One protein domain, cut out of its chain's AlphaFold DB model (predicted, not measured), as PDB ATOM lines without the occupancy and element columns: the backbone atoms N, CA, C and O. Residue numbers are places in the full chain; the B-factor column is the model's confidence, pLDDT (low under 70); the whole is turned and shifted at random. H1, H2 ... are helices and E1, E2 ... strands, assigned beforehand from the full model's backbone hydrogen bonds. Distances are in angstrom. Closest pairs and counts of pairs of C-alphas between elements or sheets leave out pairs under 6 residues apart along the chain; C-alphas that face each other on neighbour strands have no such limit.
ATOM      1  N   ASP A  74     -10.668 -43.353   1.894       48.19
ATOM      2  CA  ASP A  74     -11.045 -42.733   0.622       48.19
ATOM      3  C   ASP A  74     -12.217 -41.739   0.778       48.19
ATOM      4  O   ASP A  74     -12.337 -40.789   0.002       48.19
ATOM      5  N   TYR A  75     -13.055 -41.899   1.812       50.81
ATOM      6  CA  TYR A  75     -14.189 -41.000   2.061       50.81
ATOM      7  C   TYR A  75     -13.784 -39.695   2.768       50.81
ATOM      8  O   TYR A  75     -14.411 -38.668   2.546       50.81
ATOM      9  N   ILE A  76     -12.726 -39.695   3.592       55.19
ATOM     10  CA  ILE A  76     -12.272 -38.476   4.294       55.19
ATOM     11  C   ILE A  76     -11.335 -37.641   3.405       55.19
ATOM     12  O   ILE A  76     -11.347 -36.418   3.498       55.19
ATOM     13  N   GLU A  77     -10.554 -38.268   2.515       53.84
ATOM     14  CA  GLU A  77      -9.594 -37.557   1.647       53.84
ATOM     15  C   GLU A  77     -10.234 -36.829   0.449       53.84
ATOM     16  O   GLU A  77      -9.561 -36.029  -0.197       53.84
ATOM     17  N   THR A  78     -11.511 -37.082   0.144       60.16
ATOM     18  CA  THR A  78     -12.212 -36.464  -1.000       60.16
ATOM     19  C   THR A  78     -13.128 -35.306  -0.617       60.16
ATOM     20  O   THR A  78     -13.540 -34.544  -1.494       60.16
ATOM     21  N   LEU A  79     -13.421 -35.131   0.670       66.81
ATOM     22  CA  LEU A  79     -14.209 -34.003   1.147       66.81
ATOM     23  C   LEU A  79     -13.355 -32.727   1.143       66.81
ATOM     24  O   LEU A  79     -12.192 -32.780   1.554       66.81
ATOM     25  N   PRO A  80     -13.914 -31.581   0.712       70.50
ATOM     26  CA  PRO A  80     -13.272 -30.289   0.863       70.50
ATOM     27  C   PRO A  80     -12.866 -30.106   2.326       70.50
ATOM     28  O   PRO A  80     -13.696 -30.120   3.235       70.50
ATOM     29  N   MET A  81     -11.561 -30.016   2.567       76.69
ATOM     30  CA  MET A  81     -11.061 -29.599   3.868       76.69
ATOM     31  C   MET A  81     -10.997 -28.084   3.849       76.69
ATOM     32  O   MET A  81     -10.424 -27.511   2.920       76.69
ATOM     33  N   PHE A  82     -11.536 -27.450   4.891       79.38
ATOM     34  CA  PHE A  82     -11.421 -26.010   5.072       79.38
ATOM     35  C   PHE A  82      -9.976 -25.547   4.776       79.38
ATOM     36  O   PHE A  82      -9.029 -26.126   5.324       79.38
ATOM     37  N   PRO A  83      -9.776 -24.541   3.907       81.81
ATOM     38  CA  PRO A  83     -10.769 -23.565   3.452       81.81
ATOM     39  C   PRO A  83     -11.640 -23.985   2.260       81.81
ATOM     40  O   PRO A  83     -12.591 -23.264   1.971       81.81
ATOM     41  N   ASP A  84     -11.346 -25.094   1.575       91.06
ATOM     42  CA  ASP A  84     -12.116 -25.506   0.397       91.06
ATOM     43  C   ASP A  84     -13.562 -25.784   0.771       91.06
ATOM     44  O   ASP A  84     -13.814 -26.498   1.737       91.06
ATOM     45  N   ASN A  85     -14.500 -25.266  -0.015       93.56
ATOM     46  CA  ASN A  85     -15.915 -25.509   0.190       93.56
ATOM     47  C   ASN A  85     -16.696 -25.358  -1.118       93.56
ATOM     48  O   ASN A  85     -16.365 -24.525  -1.962       93.56
ATOM     49  N   PHE A  86     -17.769 -26.129  -1.261       95.44
ATOM     50  CA  PHE A  86     -18.775 -25.888  -2.289       95.44
ATOM     51  C   PHE A  86     -19.986 -25.198  -1.674       95.44
ATOM     52  O   PHE A  86     -20.472 -25.614  -0.619       95.44
ATOM     53  N   VAL A  87     -20.496 -24.186  -2.371       95.75
ATOM     54  CA  VAL A  87     -21.776 -23.540  -2.070       95.75
ATOM     55  C   VAL A  87     -22.702 -23.765  -3.254       95.75
ATOM     56  O   VAL A  87     -22.376 -23.411  -4.385       95.75
ATOM     57  N   LEU A  88     -23.829 -24.416  -2.997       95.94
ATOM     58  CA  LEU A  88     -24.733 -24.949  -4.007       95.94
ATOM     59  C   LEU A  88     -26.080 -24.243  -3.914       95.94
ATOM     60  O   LEU A  88     -26.716 -24.279  -2.865       95.94
ATOM     61  N   PHE A  89     -26.542 -23.661  -5.013       95.12
ATOM     62  CA  PHE A  89     -27.836 -22.991  -5.117       95.12
ATOM     63  C   PHE A  89     -28.797 -23.864  -5.916       95.12
ATOM     64  O   PHE A  89     -28.723 -23.912  -7.145       95.12
ATOM     65  N   LEU A  90     -29.690 -24.567  -5.216       92.25
ATOM     66  CA  LEU A  90     -30.558 -25.592  -5.815       92.25
ATOM     67  C   LEU A  90     -31.573 -25.039  -6.805       92.25
ATOM     68  O   LEU A  90     -31.964 -25.723  -7.746       92.25
ATOM     69  N   ASP A  91     -32.057 -23.833  -6.536       89.25
ATOM     70  CA  ASP A  91     -33.101 -23.209  -7.339       89.25
ATOM     71  C   ASP A  91     -32.523 -22.560  -8.606       89.25
ATOM     72  O   ASP A  91     -33.277 -22.306  -9.542       89.25
ATOM     73  N   ARG A  92     -31.191 -22.369  -8.657       87.81
ATOM     74  CA  ARG A  92     -30.476 -21.722  -9.770       87.81
ATOM     75  C   ARG A  92     -29.506 -22.614 -10.541       87.81
ATOM     76  O   ARG A  92     -28.813 -22.168 -11.456       87.81
ATOM     77  N   ASP A  93     -29.354 -23.855 -10.091       92.69
ATOM     78  CA  ASP A  93     -28.316 -24.769 -10.565       92.69
ATOM     79  C   ASP A  93     -26.914 -24.112 -10.562       92.69
ATOM     80  O   ASP A  93     -26.083 -24.359 -11.437       92.69
ATOM     81  N   TYR A  94     -26.660 -23.226  -9.589       93.94
ATOM     82  CA  TYR A  94     -25.448 -22.406  -9.474       93.94
ATOM     83  C   TYR A  94     -24.512 -22.983  -8.410       93.94
ATOM     84  O   TYR A  94     -24.952 -23.446  -7.355       93.94
ATOM     85  N   ILE A  95     -23.210 -22.985  -8.703       95.69
ATOM     86  CA  ILE A  95     -22.171 -23.504  -7.811       95.69
ATOM     87  C   ILE A  95     -21.054 -22.484  -7.655       95.69
ATOM     88  O   ILE A  95     -20.506 -22.022  -8.656       95.69
ATOM     89  N   VAL A  96     -20.663 -22.267  -6.402       95.69
ATOM     90  CA  VAL A  96     -19.460 -21.538  -5.993       95.69
ATOM     91  C   VAL A  96     -18.461 -22.523  -5.412       95.69
ATOM     92  O   VAL A  96     -18.813 -23.345  -4.561       95.69
ATOM     93  N   GLY A  97     -17.209 -22.442  -5.843       95.31
ATOM     94  CA  GLY A  97     -16.094 -23.104  -5.181       95.31
ATOM     95  C   GLY A  97     -15.275 -22.107  -4.380       95.31
ATOM     96  O   GLY A  97     -14.419 -21.434  -4.945       95.31
ATOM     97  N   ALA A  98     -15.485 -22.041  -3.071       91.62
ATOM     98  CA  ALA A  98     -14.685 -21.219  -2.167       91.62
ATOM     99  C   ALA A  98     -13.443 -21.988  -1.685       91.62
ATOM    100  O   ALA A  98     -13.440 -23.216  -1.641       91.62
ATOM    101  N   GLY A  99     -12.362 -21.285  -1.343       90.12
ATOM    102  CA  GLY A  99     -11.164 -21.878  -0.723       90.12
ATOM    103  C   GLY A  99     -10.200 -22.638  -1.646       90.12
ATOM    104  O   GLY A  99      -9.027 -22.807  -1.301       90.12
ATOM    105  N   PHE A 100     -10.628 -23.004  -2.860       93.12
ATOM    106  CA  PHE A 100      -9.809 -23.750  -3.826       93.12
ATOM    107  C   PHE A 100      -8.664 -22.933  -4.468       93.12
ATOM    108  O   PHE A 100      -8.029 -23.412  -5.410       93.12
ATOM    109  N   GLN A 101      -8.336 -21.733  -3.969       90.81
ATOM    110  CA  GLN A 101      -7.327 -20.833  -4.555       90.81
ATOM    111  C   GLN A 101      -5.918 -21.447  -4.633       90.81
ATOM    112  O   GLN A 101      -5.091 -20.981  -5.415       90.81
ATOM    113  N   ARG A 102      -5.617 -22.527  -3.893       91.56
ATOM    114  CA  ARG A 102      -4.345 -23.261  -4.059       91.56
ATOM    115  C   ARG A 102      -4.183 -23.918  -5.437       91.56
ATOM    116  O   ARG A 102      -3.073 -24.288  -5.800       91.56
ATOM    117  N   PHE A 103      -5.282 -24.092  -6.172       93.50
ATOM    118  CA  PHE A 103      -5.299 -24.620  -7.538       93.50
ATOM    119  C   PHE A 103      -5.455 -23.529  -8.588       93.50
ATOM    120  O   PHE A 103      -5.746 -23.838  -9.741       93.50
ATOM    121  N   ALA A 104      -5.314 -22.264  -8.214       93.00
ATOM    122  CA  ALA A 104      -5.497 -21.185  -9.157       93.00
ATOM    123  C   ALA A 104      -4.545 -21.281 -10.365       93.00
ATOM    124  O   ALA A 104      -3.532 -21.983 -10.348       93.00
ATOM    125  N   ASP A 105      -4.992 -20.685 -11.467       92.31
ATOM    126  CA  ASP A 105      -4.486 -20.838 -12.835       92.31
ATOM    127  C   ASP A 105      -4.622 -22.253 -13.431       92.31
ATOM    128  O   ASP A 105      -4.360 -22.464 -14.620       92.31
ATOM    129  N   SER A 106      -5.094 -23.235 -12.657       95.69
ATOM    130  CA  SER A 106      -5.392 -24.567 -13.179       95.69
ATOM    131  C   SER A 106      -6.729 -24.584 -13.911       95.69
ATOM    132  O   SER A 106      -7.724 -23.991 -13.488       95.69
ATOM    133  N   VAL A 107      -6.778 -25.353 -14.998       96.69
ATOM    134  CA  VAL A 107      -8.035 -25.694 -15.664       96.69
ATOM    135  C   VAL A 107      -8.692 -26.839 -14.898       96.69
ATOM    136  O   VAL A 107      -8.169 -27.958 -14.855       96.69
ATOM    137  N   GLY A 108      -9.839 -26.546 -14.297       96.94
ATOM    138  CA  GLY A 108     -10.657 -27.505 -13.572       96.94
ATOM    139  C   GLY A 108     -11.847 -27.993 -14.389       96.94
ATOM    140  O   GLY A 108     -12.260 -27.379 -15.373       96.94
ATOM    141  N   LYS A 109     -12.424 -29.115 -13.967       97.75
ATOM    142  CA  LYS A 109     -13.697 -29.625 -14.472       97.75
ATOM    143  C   LYS A 109     -14.631 -29.871 -13.298       97.75
ATOM    144  O   LYS A 109     -14.386 -30.785 -12.512       97.75
ATOM    145  N   VAL A 110     -15.705 -29.097 -13.223       97.81
ATOM    146  CA  VAL A 110     -16.798 -29.310 -12.272       97.81
ATOM    147  C   VAL A 110     -17.778 -30.298 -12.887       97.81
ATOM    148  O   VAL A 110     -18.144 -30.171 -14.059       97.81
ATOM    149  N   VAL A 111     -18.176 -31.311 -12.125       97.56
ATOM    150  CA  VAL A 111     -19.076 -32.381 -12.567       97.56
ATOM    151  C   VAL A 111     -20.189 -32.549 -11.547       97.56
ATOM    152  O   VAL A 111     -19.902 -32.766 -10.377       97.56
ATOM    153  N   VAL A 112     -21.438 -32.525 -12.007       97.62
ATOM    154  CA  VAL A 112     -22.603 -32.965 -11.233       97.62
ATOM    155  C   VAL A 112     -22.940 -34.386 -11.657       97.62
ATOM    156  O   VAL A 112     -23.080 -34.682 -12.851       97.62
ATOM    157  N   SER A 113     -23.038 -35.292 -10.693       96.81
ATOM    158  CA  SER A 113     -23.369 -36.690 -10.936       96.81
ATOM    159  C   SER A 113     -24.485 -37.164 -10.018       96.81
ATOM    160  O   SER A 113     -24.477 -36.892  -8.825       96.81
ATOM    161  N   ARG A 114     -25.440 -37.897 -10.588       95.19
ATOM    162  CA  ARG A 114     -26.623 -38.404  -9.891       95.19
ATOM    163  C   ARG A 114     -26.523 -39.909  -9.673       95.19
ATOM    164  O   ARG A 114     -26.228 -40.617 -10.645       95.19
ATOM    165  N   PRO A 115     -26.802 -40.438  -8.470       91.44
ATOM    166  CA  PRO A 115     -26.966 -41.875  -8.263       91.44
ATOM    167  C   PRO A 115     -28.031 -42.447  -9.212       91.44
ATOM    168  O   PRO A 115     -29.123 -41.899  -9.341       91.44
ATOM    169  N   LYS A 116     -27.736 -43.555  -9.905       89.06
ATOM    170  CA  LYS A 116     -28.703 -44.202 -10.814       89.06
ATOM    171  C   LYS A 116     -29.956 -44.692 -10.086       89.06
ATOM    172  O   LYS A 116     -31.031 -44.730 -10.679       89.06
ATOM    173  N   ASP A 117     -29.796 -45.110  -8.840       84.81
ATOM    174  CA  ASP A 117     -30.876 -45.469  -7.934       84.81
ATOM    175  C   ASP A 117     -30.881 -44.472  -6.763       84.81
ATOM    176  O   ASP A 117     -29.980 -44.541  -5.928       84.81
ATOM    177  N   PRO A 118     -31.861 -43.556  -6.680       79.50
ATOM    178  CA  PRO A 118     -31.973 -42.605  -5.573       79.50
ATOM    179  C   PRO A 118     -32.120 -43.285  -4.206       79.50
ATOM    180  O   PRO A 118     -31.736 -42.716  -3.192       79.50
ATOM    181  N   ALA A 119     -32.639 -44.519  -4.157       80.56
ATOM    182  CA  ALA A 119     -32.726 -45.288  -2.917       80.56
ATOM    183  C   ALA A 119     -31.376 -45.908  -2.509       80.56
ATOM    184  O   ALA A 119     -31.233 -46.412  -1.394       80.56
ATOM    185  N   ASN A 120     -30.387 -45.888  -3.406       78.75
ATOM    186  CA  ASN A 120     -29.044 -46.380  -3.163       78.75
ATOM    187  C   ASN A 120     -27.996 -45.339  -3.606       78.75
ATOM    188  O   ASN A 120     -27.526 -45.387  -4.750       78.75
ATOM    189  N   PRO A 121     -27.539 -44.454  -2.701       76.75
ATOM    190  CA  PRO A 121     -26.565 -43.403  -3.023       76.75
ATOM    191  C   PRO A 121     -25.200 -43.949  -3.486       76.75
ATOM    192  O   PRO A 121     -24.411 -43.224  -4.088       76.75
ATOM    193  N   THR A 122     -24.925 -45.242  -3.261       80.88
ATOM    194  CA  THR A 122     -23.712 -45.933  -3.747       80.88
ATOM    195  C   THR A 122     -23.867 -46.535  -5.147       80.88
ATOM    196  O   THR A 122     -22.934 -47.139  -5.679       80.88
ATOM    197  N   SER A 123     -25.050 -46.415  -5.755       85.56
ATOM    198  CA  SER A 123     -25.286 -46.887  -7.116       85.56
ATOM    199  C   SER A 123     -24.396 -46.150  -8.120       85.56
ATOM    200  O   SER A 123     -23.940 -45.032  -7.884       85.56
ATOM    201  N   ALA A 124     -24.138 -46.793  -9.264       89.69
ATOM    202  CA  ALA A 124     -23.377 -46.174 -10.345       89.69
ATOM    203  C   ALA A 124     -23.958 -44.790 -10.669       89.69
ATOM    204  O   ALA A 124     -25.166 -44.660 -10.856       89.69
ATOM    205  N   ARG A 125     -23.108 -43.766 -10.724       93.25
ATOM    206  CA  ARG A 125     -23.552 -42.388 -10.939       93.25
ATOM    207  C   ARG A 125     -23.604 -42.064 -12.432       93.25
ATOM    208  O   ARG A 125     -22.778 -42.541 -13.209       93.25
ATOM    209  N   THR A 126     -24.573 -41.250 -12.831       94.56
ATOM    210  CA  THR A 126     -24.680 -40.697 -14.188       94.56
ATOM    211  C   THR A 126     -24.380 -39.207 -14.123       94.56
ATOM    212  O   THR A 126     -24.990 -38.500 -13.328       94.56
ATOM    213  N   THR A 127     -23.451 -38.716 -14.940       95.81
ATOM    214  CA  THR A 127     -23.185 -37.275 -15.039       95.81
ATOM    215  C   THR A 127     -24.398 -36.559 -15.623       95.81
ATOM    216  O   THR A 127     -24.803 -36.861 -16.747       95.81
ATOM    217  N   THR A 128     -24.959 -35.623 -14.864       95.06
ATOM    218  CA  THR A 128     -26.109 -34.798 -15.260       95.06
ATOM    219  C   THR A 128     -25.667 -33.459 -15.843       95.06
ATOM    220  O   THR A 128     -26.335 -32.945 -16.733       95.06
ATOM    221  N   GLY A 129     -24.512 -32.937 -15.418       96.25
ATOM    222  CA  GLY A 129     -23.931 -31.701 -15.938       96.25
ATOM    223  C   GLY A 129     -22.426 -31.627 -15.698       96.25
ATOM    224  O   GLY A 129     -21.892 -32.280 -14.800       96.25
ATOM    225  N   ALA A 130     -21.719 -30.865 -16.530       97.38
ATOM    226  CA  ALA A 130     -20.301 -30.585 -16.316       97.38
ATOM    227  C   ALA A 130     -19.868 -29.285 -17.000       97.38
ATOM    228  O   ALA A 130     -20.312 -29.001 -18.116       97.38
ATOM    229  N   ALA A 131     -18.935 -28.558 -16.392       97.50
ATOM    230  CA  ALA A 131     -18.325 -27.355 -16.951       97.50
ATOM    231  C   ALA A 131     -16.804 -27.388 -16.767       97.50
ATOM    232  O   ALA A 131     -16.300 -27.839 -15.737       97.50
ATOM    233  N   MET A 132     -16.068 -26.921 -17.774       97.50
ATOM    234  CA  MET A 132     -14.659 -26.572 -17.621       97.50
ATOM    235  C   MET A 132     -14.575 -25.167 -17.032       97.50
ATOM    236  O   MET A 132     -15.233 -24.249 -17.524       97.50
ATOM    237  N   ILE A 133     -13.740 -25.013 -16.016       96.56
ATOM    238  CA  ILE A 133     -13.481 -23.756 -15.323       96.56
ATOM    239  C   ILE A 133     -11.987 -23.442 -15.367       96.56
ATOM    240  O   ILE A 133     -11.156 -24.336 -15.545       96.56
ATOM    241  N   THR A 134     -11.646 -22.183 -15.140       95.56
ATOM    242  CA  THR A 134     -10.307 -21.809 -14.690       95.56
ATOM    243  C   THR A 134     -10.446 -21.425 -13.231       95.56
ATOM    244  O   THR A 134     -11.266 -20.567 -12.920       95.56
ATOM    245  N   VAL A 135      -9.688 -22.069 -12.347       93.94
ATOM    246  CA  VAL A 135      -9.640 -21.649 -10.945       93.94
ATOM    247  C   VAL A 135      -8.882 -20.328 -10.907       93.94
ATOM    248  O   VAL A 135      -7.754 -20.249 -11.391       93.94
ATOM    249  N   THR A 136      -9.499 -19.274 -10.396       89.94
ATOM    250  CA  THR A 136      -8.897 -17.945 -10.356       89.94
ATOM    251  C   THR A 136      -8.165 -17.720  -9.044       89.94
ATOM    252  O   THR A 136      -8.596 -18.156  -7.976       89.94
ATOM    253  N   HIS A 137      -7.040 -17.011  -9.123       77.56
ATOM    254  CA  HIS A 137      -6.486 -16.346  -7.952       77.56
ATOM    255  C   HIS A 137      -7.405 -15.178  -7.567       77.56
ATOM    256  O   HIS A 137      -8.154 -14.661  -8.399       77.56
ATOM    257  N   ASP A 138      -7.274 -14.699  -6.335       68.31
ATOM    258  CA  ASP A 138      -7.612 -13.315  -6.008       68.31
ATOM    259  C   ASP A 138      -6.677 -12.391  -6.822       68.31
ATOM    260  O   ASP A 138      -5.599 -11.994  -6.384       68.31
ATOM    261  N   LEU A 139      -7.029 -12.162  -8.090       45.91
ATOM    262  CA  LEU A 139      -6.174 -11.481  -9.067       45.91
ATOM    263  C   LEU A 139      -6.153  -9.961  -8.877       45.91
ATOM    264  O   LEU A 139      -5.379  -9.277  -9.548       45.91
ATOM    265  N   THR A 140      -6.985  -9.411  -7.993       54.22
ATOM    266  CA  THR A 140      -7.113  -7.959  -7.813       54.22
ATOM    267  C   THR A 140      -6.571  -7.466  -6.476       54.22
ATOM    268  O   THR A 140      -6.524  -6.254  -6.265       54.22
ATOM    269  N   GLY A 141      -6.133  -8.364  -5.582       54.47
ATOM    270  CA  GLY A 141      -5.796  -8.005  -4.200       54.47
ATOM    271  C   GLY A 141      -7.015  -7.517  -3.410       54.47
ATOM    272  O   GLY A 141      -6.864  -6.961  -2.321       54.47
ATOM    273  N   ALA A 142      -8.211  -7.690  -3.976       53.62
ATOM    274  CA  ALA A 142      -9.478  -7.471  -3.319       53.62
ATOM    275  C   ALA A 142     -10.050  -8.863  -3.075       53.62
ATOM    276  O   ALA A 142     -10.311  -9.535  -4.067       53.62
ATOM    277  N   PRO A 143     -10.269  -9.273  -1.813       53.94
ATOM    278  CA  PRO A 143     -10.634 -10.635  -1.442       53.94
ATOM    279  C   PRO A 143     -11.881 -11.083  -2.202       53.94
ATOM    280  O   PRO A 143     -13.003 -10.845  -1.763       53.94
ATOM    281  N   GLN A 144     -11.672 -11.698  -3.365       61.94
ATOM    282  CA  GLN A 144     -12.675 -12.448  -4.095       61.94
ATOM    283  C   GLN A 144     -12.783 -13.763  -3.323       61.94
ATOM    284  O   GLN A 144     -11.815 -14.533  -3.294       61.94
ATOM    285  N   PRO A 145     -13.894 -13.987  -2.601       67.19
ATOM    286  CA  PRO A 145     -14.020 -15.150  -1.726       67.19
ATOM    287  C   PRO A 145     -14.006 -16.467  -2.519       67.19
ATOM    288  O   PRO A 145     -13.646 -17.520  -1.978       67.19
ATOM    289  N   ASP A 146     -14.296 -16.384  -3.817       85.12
ATOM    290  CA  ASP A 146     -14.646 -17.515  -4.654       85.12
ATOM    291  C   ASP A 146     -13.496 -17.843  -5.616       85.12
ATOM    292  O   ASP A 146     -12.955 -16.986  -6.316       85.12
ATOM    293  N   ALA A 147     -13.071 -19.105  -5.626       90.75
ATOM    294  CA  ALA A 147     -12.017 -19.591  -6.510       90.75
ATOM    295  C   ALA A 147     -12.554 -19.918  -7.913       90.75
ATOM    296  O   ALA A 147     -11.783 -19.963  -8.871       90.75
ATOM    297  N   PHE A 148     -13.854 -20.194  -8.034       94.12
ATOM    298  CA  PHE A 148     -14.577 -20.318  -9.299       94.12
ATOM    299  C   PHE A 148     -16.089 -20.300  -9.067       94.12
ATOM    300  O   PHE A 148     -16.565 -20.663  -7.993       94.12
ATOM    301  N   ASP A 149     -16.814 -20.033 -10.148       94.75
ATOM    302  CA  ASP A 149     -18.265 -20.118 -10.235       94.75
ATOM    303  C   ASP A 149     -18.684 -20.903 -11.487       94.75
ATOM    304  O   ASP A 149     -17.980 -20.908 -12.506       94.75
ATOM    305  N   VAL A 150     -19.851 -21.547 -11.441       95.69
ATOM    306  CA  VAL A 150     -20.477 -22.199 -12.603       95.69
ATOM    307  C   VAL A 150     -21.940 -21.813 -12.680       95.69
ATOM    308  O   VAL A 150     -22.671 -22.083 -11.738       95.69
ATOM    309  N   ASN A 151     -22.381 -21.299 -13.832       93.50
ATOM    310  CA  ASN A 151     -23.748 -20.802 -14.060       93.50
ATOM    311  C   ASN A 151     -24.082 -19.459 -13.379       93.50
ATOM    312  O   ASN A 151     -25.250 -19.143 -13.186       93.50
ATOM    313  N   HIS A 152     -23.070 -18.648 -13.064       90.56
ATOM    314  CA  HIS A 152     -23.234 -17.238 -12.686       90.56
ATOM    315  C   HIS A 152     -22.964 -16.318 -13.899       90.56
ATOM    316  O   HIS A 152     -22.252 -16.714 -14.833       90.56
ATOM    317  N   PRO A 153     -23.520 -15.093 -13.956       85.69
ATOM    318  CA  PRO A 153     -23.101 -14.090 -14.931       85.69
ATOM    319  C   PRO A 153     -21.578 -13.924 -15.006       85.69
ATOM    320  O   PRO A 153     -20.876 -13.926 -14.002       85.69
ATOM    321  N   GLY A 154     -21.053 -13.798 -16.226       86.62
ATOM    322  CA  GLY A 154     -19.626 -13.544 -16.459       86.62
ATOM    323  C   GLY A 154     -18.700 -14.762 -16.350       86.62
ATOM    324  O   GLY A 154     -17.544 -14.661 -16.761       86.62
ATOM    325  N   VAL A 155     -19.192 -15.917 -15.894       89.62
ATOM    326  CA  VAL A 155     -18.395 -17.145 -15.702       89.62
ATOM    327  C   VAL A 155     -18.896 -18.301 -16.591       89.62
ATOM    328  O   VAL A 155     -19.892 -18.151 -17.306       89.62
ATOM    329  N   PRO A 156     -18.206 -19.460 -16.646       94.38
ATOM    330  CA  PRO A 156     -18.625 -20.575 -17.489       94.38
ATOM    331  C   PRO A 156     -20.028 -21.109 -17.165       94.38
ATOM    332  O   PRO A 156     -20.336 -21.494 -16.039       94.38
ATOM    333  N   CYS A 157     -20.855 -21.223 -18.203       95.69
ATOM    334  CA  CYS A 157     -22.120 -21.948 -18.142       95.69
ATOM    335  C   CYS A 157     -21.895 -23.459 -18.052       95.69
ATOM    336  O   CYS A 157     -20.869 -23.988 -18.507       95.69
ATOM    337  N   TRP A 158     -22.920 -24.182 -17.610       96.06
ATOM    338  CA  TRP A 158     -22.968 -25.627 -17.782       96.06
ATOM    339  C   TRP A 158     -22.751 -26.036 -19.241       96.06
ATOM    340  O   TRP A 158     -23.213 -25.400 -20.191       96.06
ATOM    341  N   GLY A 159     -21.958 -27.086 -19.437       94.94
ATOM    342  CA  GLY A 159     -21.562 -27.562 -20.757       94.94
ATOM    343  C   GLY A 159     -20.419 -26.813 -21.420       94.94
ATOM    344  O   GLY A 159     -19.920 -27.273 -22.459       94.94
ATOM    345  N   SER A 160     -19.964 -25.693 -20.855       96.38
ATOM    346  CA  SER A 160     -18.788 -24.986 -21.358       96.38
ATOM    347  C   SER A 160     -17.571 -25.911 -21.333       96.38
ATOM    348  O   SER A 160     -17.253 -26.512 -20.312       96.38
ATOM    349  N   GLY A 161     -16.925 -26.103 -22.485       95.44
ATOM    350  CA  GLY A 161     -15.770 -26.998 -22.620       95.44
ATOM    351  C   GLY A 161     -16.044 -28.501 -22.429       95.44
ATOM    352  O   GLY A 161     -15.098 -29.283 -22.465       95.44
ATOM    353  N   THR A 162     -17.300 -28.940 -22.267       95.50
ATOM    354  CA  THR A 162     -17.655 -30.360 -22.059       95.50
ATOM    355  C   THR A 162     -18.668 -30.860 -23.107       95.50
ATOM    356  O   THR A 162     -19.275 -30.051 -23.822       95.50
ATOM    357  N   PRO A 163     -18.876 -32.186 -23.245       93.75
ATOM    358  CA  PRO A 163     -19.938 -32.730 -24.097       93.75
ATOM    359  C   PRO A 163     -21.353 -32.598 -23.494       93.75
ATOM    360  O   PRO A 163     -22.324 -32.888 -24.189       93.75
ATOM    361  N   TYR A 164     -21.497 -32.156 -22.240       91.88
ATOM    362  CA  TYR A 164     -22.779 -32.078 -21.530       91.88
ATOM    363  C   TYR A 164     -23.439 -30.714 -21.747       91.88
ATOM    364  O   TYR A 164     -23.250 -29.810 -20.950       91.88
ATOM    365  N   LYS A 165     -24.195 -30.523 -22.832       88.25
ATOM    366  CA  LYS A 165     -24.772 -29.213 -23.213       88.25
ATOM    367  C   LYS A 165     -26.082 -28.854 -22.501       88.25
ATOM    368  O   LYS A 165     -26.947 -28.231 -23.105       88.25
ATOM    369  N   VAL A 166     -26.231 -29.278 -21.252       86.81
ATOM    370  CA  VAL A 166     -27.438 -29.050 -20.455       86.81
ATOM    371  C   VAL A 166     -27.052 -28.492 -19.096       86.81
ATOM    372  O   VAL A 166     -26.078 -28.950 -18.494       86.81
ATOM    373  N   THR A 167     -27.820 -27.511 -18.632       93.25
ATOM    374  CA  THR A 167     -27.834 -27.111 -17.226       93.25
ATOM    375  C   THR A 167     -28.456 -28.268 -16.438       93.25
ATOM    376  O   THR A 167     -29.578 -28.675 -16.762       93.25
ATOM    377  N   PRO A 168     -27.718 -28.904 -15.511       93.75
ATOM    378  CA  PRO A 168     -28.277 -29.965 -14.692       93.75
ATOM    379  C   PRO A 168     -29.330 -29.364 -13.765       93.75
ATOM    380  O   PRO A 168     -29.061 -28.335 -13.179       93.75
ATOM    381  N   ASP A 169     -30.466 -30.033 -13.581       93.62
ATOM    382  CA  ASP A 169     -31.344 -29.772 -12.431       93.62
ATOM    383  C   ASP A 169     -30.648 -30.330 -11.185       93.62
ATOM    384  O   ASP A 169     -30.671 -31.548 -11.010       93.62
ATOM    385  N   ILE A 170     -29.969 -29.511 -10.383       94.56
ATOM    386  CA  ILE A 170     -29.247 -29.948  -9.184       94.56
ATOM    387  C   ILE A 170     -30.271 -30.306  -8.106       94.56
ATOM    388  O   ILE A 170     -31.121 -29.510  -7.690       94.56
ATOM    389  N   VAL A 171     -30.222 -31.552  -7.643       93.94
ATOM    390  CA  VAL A 171     -31.187 -32.083  -6.673       93.94
ATOM    391  C   VAL A 171     -30.486 -32.724  -5.483       93.94
ATOM    392  O   VAL A 171     -29.300 -33.035  -5.540       93.94
ATOM    393  N   GLN A 172     -31.242 -32.945  -4.406       93.12
ATOM    394  CA  GLN A 172     -30.795 -33.737  -3.258       93.12
ATOM    395  C   GLN A 172     -30.137 -35.050  -3.718       93.12
ATOM    396  O   GLN A 172     -30.656 -35.706  -4.619       93.12
ATOM    397  N   ASP A 173     -29.036 -35.438  -3.070       92.94
ATOM    398  CA  ASP A 173     -28.219 -36.625  -3.383       92.94
ATOM    399  C   ASP A 173     -27.361 -36.551  -4.646       92.94
ATOM    400  O   ASP A 173     -26.570 -37.470  -4.891       92.94
ATOM    401  N   ASP A 174     -27.452 -35.477  -5.433       96.00
ATOM    402  CA  ASP A 174     -26.432 -35.230  -6.443       96.00
ATOM    403  C   ASP A 174     -25.069 -35.028  -5.774       96.00
ATOM    404  O   ASP A 174     -24.945 -34.630  -4.615       96.00
ATOM    405  N   ILE A 175     -24.027 -35.321  -6.539       95.94
ATOM    406  CA  ILE A 175     -22.648 -35.166  -6.123       95.94
ATOM    407  C   ILE A 175     -21.968 -34.183  -7.056       95.94
ATOM    408  O   ILE A 175     -21.874 -34.434  -8.262       95.94
ATOM    409  N   VAL A 176     -21.467 -33.100  -6.480       97.25
ATOM    410  CA  VAL A 176     -20.651 -32.098  -7.153       97.25
ATOM    411  C   VAL A 176     -19.190 -32.420  -6.886       97.25
ATOM    412  O   VAL A 176     -18.773 -32.500  -5.738       97.25
ATOM    413  N   SER A 177     -18.400 -32.599  -7.938       97.12
ATOM    414  CA  SER A 177     -16.968 -32.872  -7.822       97.12
ATOM    415  C   SER A 177     -16.156 -31.882  -8.648       97.12
ATOM    416  O   SER A 177     -16.519 -31.585  -9.791       97.12
ATOM    417  N   LEU A 178     -15.018 -31.437  -8.118       97.38
ATOM    418  CA  LEU A 178     -14.005 -30.683  -8.853       97.38
ATOM    419  C   LEU A 178     -12.839 -31.600  -9.217       97.38
ATOM    420  O   LEU A 178     -12.182 -32.177  -8.354       97.38
ATOM    421  N   TYR A 179     -12.538 -31.674 -10.510       97.31
ATOM    422  CA  TYR A 179     -11.358 -32.365 -11.013       97.31
ATOM    423  C   TYR A 179     -10.312 -31.370 -11.502       97.31
ATOM    424  O   TYR A 179     -10.604 -30.564 -12.385       97.31
ATOM    425  N   ILE A 180      -9.079 -31.484 -11.008       96.69
ATOM    426  CA  ILE A 180      -7.903 -30.828 -11.589       96.69
ATOM    427  C   ILE A 180      -7.102 -31.899 -12.331       96.69
ATOM    428  O   ILE A 180      -6.568 -32.842 -11.743       96.69
ATOM    429  N   GLY A 181      -7.085 -31.815 -13.663       95.62
ATOM    430  CA  GLY A 181      -6.622 -32.920 -14.503       95.62
ATOM    431  C   GLY A 181      -7.500 -34.167 -14.323       95.62
ATOM    432  O   GLY A 181      -8.664 -34.175 -14.723       95.62
ATOM    433  N   GLN A 182      -6.935 -35.234 -13.750       95.19
ATOM    434  CA  GLN A 182      -7.666 -36.469 -13.415       95.19
ATOM    435  C   GLN A 182      -7.919 -36.645 -11.912       95.19
ATOM    436  O   GLN A 182      -8.666 -37.544 -11.535       95.19
ATOM    437  N   ALA A 183      -7.313 -35.812 -11.064       95.50
ATOM    438  CA  ALA A 183      -7.481 -35.904  -9.621       95.50
ATOM    439  C   ALA A 183      -8.795 -35.235  -9.208       95.50
ATOM    440  O   ALA A 183      -9.033 -34.087  -9.580       95.50
ATOM    441  N   ASN A 184      -9.630 -35.947  -8.448       95.06
ATOM    442  CA  ASN A 184     -10.738 -35.340  -7.715       95.06
ATOM    443  C   ASN A 184     -10.142 -34.619  -6.499       95.06
ATOM    444  O   ASN A 184      -9.505 -35.265  -5.671       95.06
ATOM    445  N   VAL A 185     -10.287 -33.298  -6.442       95.00
ATOM    446  CA  VAL A 185      -9.713 -32.466  -5.370       95.00
ATOM    447  C   VAL A 185     -10.762 -31.976  -4.373       95.00
ATOM    448  O   VAL A 185     -10.407 -31.294  -3.417       95.00
ATOM    449  N   GLY A 186     -12.034 -32.302  -4.603       94.19
ATOM    450  CA  GLY A 186     -13.137 -31.960  -3.717       94.19
ATOM    451  C   GLY A 186     -14.446 -32.537  -4.240       94.19
ATOM    452  O   GLY A 186     -14.784 -32.356  -5.410       94.19
ATOM    453  N   GLU A 187     -15.190 -33.200  -3.363       95.12
ATOM    454  CA  GLU A 187     -16.497 -33.786  -3.630       95.12
ATOM    455  C   GLU A 187     -17.526 -33.343  -2.592       95.12
ATOM    456  O   GLU A 187     -17.219 -33.207  -1.414       95.12
ATOM    457  N   CYS A 188     -18.758 -33.139  -3.042       94.94
ATOM    458  CA  CYS A 188     -19.818 -32.601  -2.225       94.94
ATOM    459  C   CYS A 188     -21.156 -33.258  -2.511       94.94
ATOM    460  O   CYS A 188     -21.613 -33.222  -3.658       94.94
ATOM    461  N   ARG A 189     -21.807 -33.828  -1.492       94.94
ATOM    462  CA  ARG A 189     -23.185 -34.304  -1.613       94.94
ATOM    463  C   ARG A 189     -24.150 -33.166  -1.353       94.94
ATOM    464  O   ARG A 189     -24.151 -32.539  -0.298       94.94
ATOM    465  N   VAL A 190     -25.030 -32.959  -2.322       95.62
ATOM    466  CA  VAL A 190     -26.098 -31.976  -2.246       95.62
ATOM    467  C   VAL A 190     -27.093 -32.404  -1.172       95.62
ATOM    468  O   VAL A 190     -27.763 -33.436  -1.292       95.62
ATOM    469  N   ALA A 191     -27.182 -31.610  -0.112       94.25
ATOM    470  CA  ALA A 191     -28.059 -31.878   1.013       94.25
ATOM    471  C   ALA A 191     -29.513 -31.502   0.682       94.25
ATOM    472  O   ALA A 191     -29.789 -30.522  -0.010       94.25
TER     473      ALA A 191
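This is residues 74 to 191 of the 1005 residues of an uncharacterized protein of Tribonema minus (UniProt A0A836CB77). A sandwich of two sheets, a strongly twisted four-stranded sheet face to face with a smaller three-stranded one, their strands crossed at 63 degrees. The hairpin E3 and E4 makes one end of the longest axis and the loop between E4 and E5 the other. The 118 printed residues hold seven named strands and one short named helix, along the chain E1 E2 H1 E3 E4 E5 E6 E7; the sheets, in order E4 E3 E6 E7 and E1 E2 E5, are antiparallel. The class is mostly strand, with 58 residues in named elements, under half; the whole is compact, radius of gyration of the C-alphas 13.6 A, spanning 46 by 31 by 26 A.

E4, residues 120 to 134, is 33.0 A long and bends by 77 degrees at residue 123. E3, residues 107 to 117, is 31.2 A; E6 is residues 175 to 180, 16.3 A, and E7 residues 183 to 189, 17.7 A, ending at C-alpha 189 (-23.185, -34.304, -1.613). E1, residues 85 to 89, begins at C-alpha 85 (-15.915, -25.509, 0.190); E2 is residues 94 to 98, E5 146 to 150 and H1 100 to 103.

In the hairpin E3 and E4, N 110 and O 131 are 2.9 A apart. Across the neighbour strands E3 and E6, N 111 and O 177 are within hydrogen-bond range at 2.9 A, and across the hairpin E6 and E7, N 178 and O 186 are within hydrogen-bond range at 2.9 A. N 87 and O 96 of E1 and E2 are 2.9 A apart; N 97 and O 148 of E2 and E5, 2.9 A. H1 only grazes both sheets and is too short for an O i to N i+4 pair.

C-alphas 119 and 141, the farthest apart, are 46.0 A apart. The printed part has no cut. The links E4 to E5 and E5 to E6 are long. Residues 74 to 79 and 138 to 145 have pLDDT under 70.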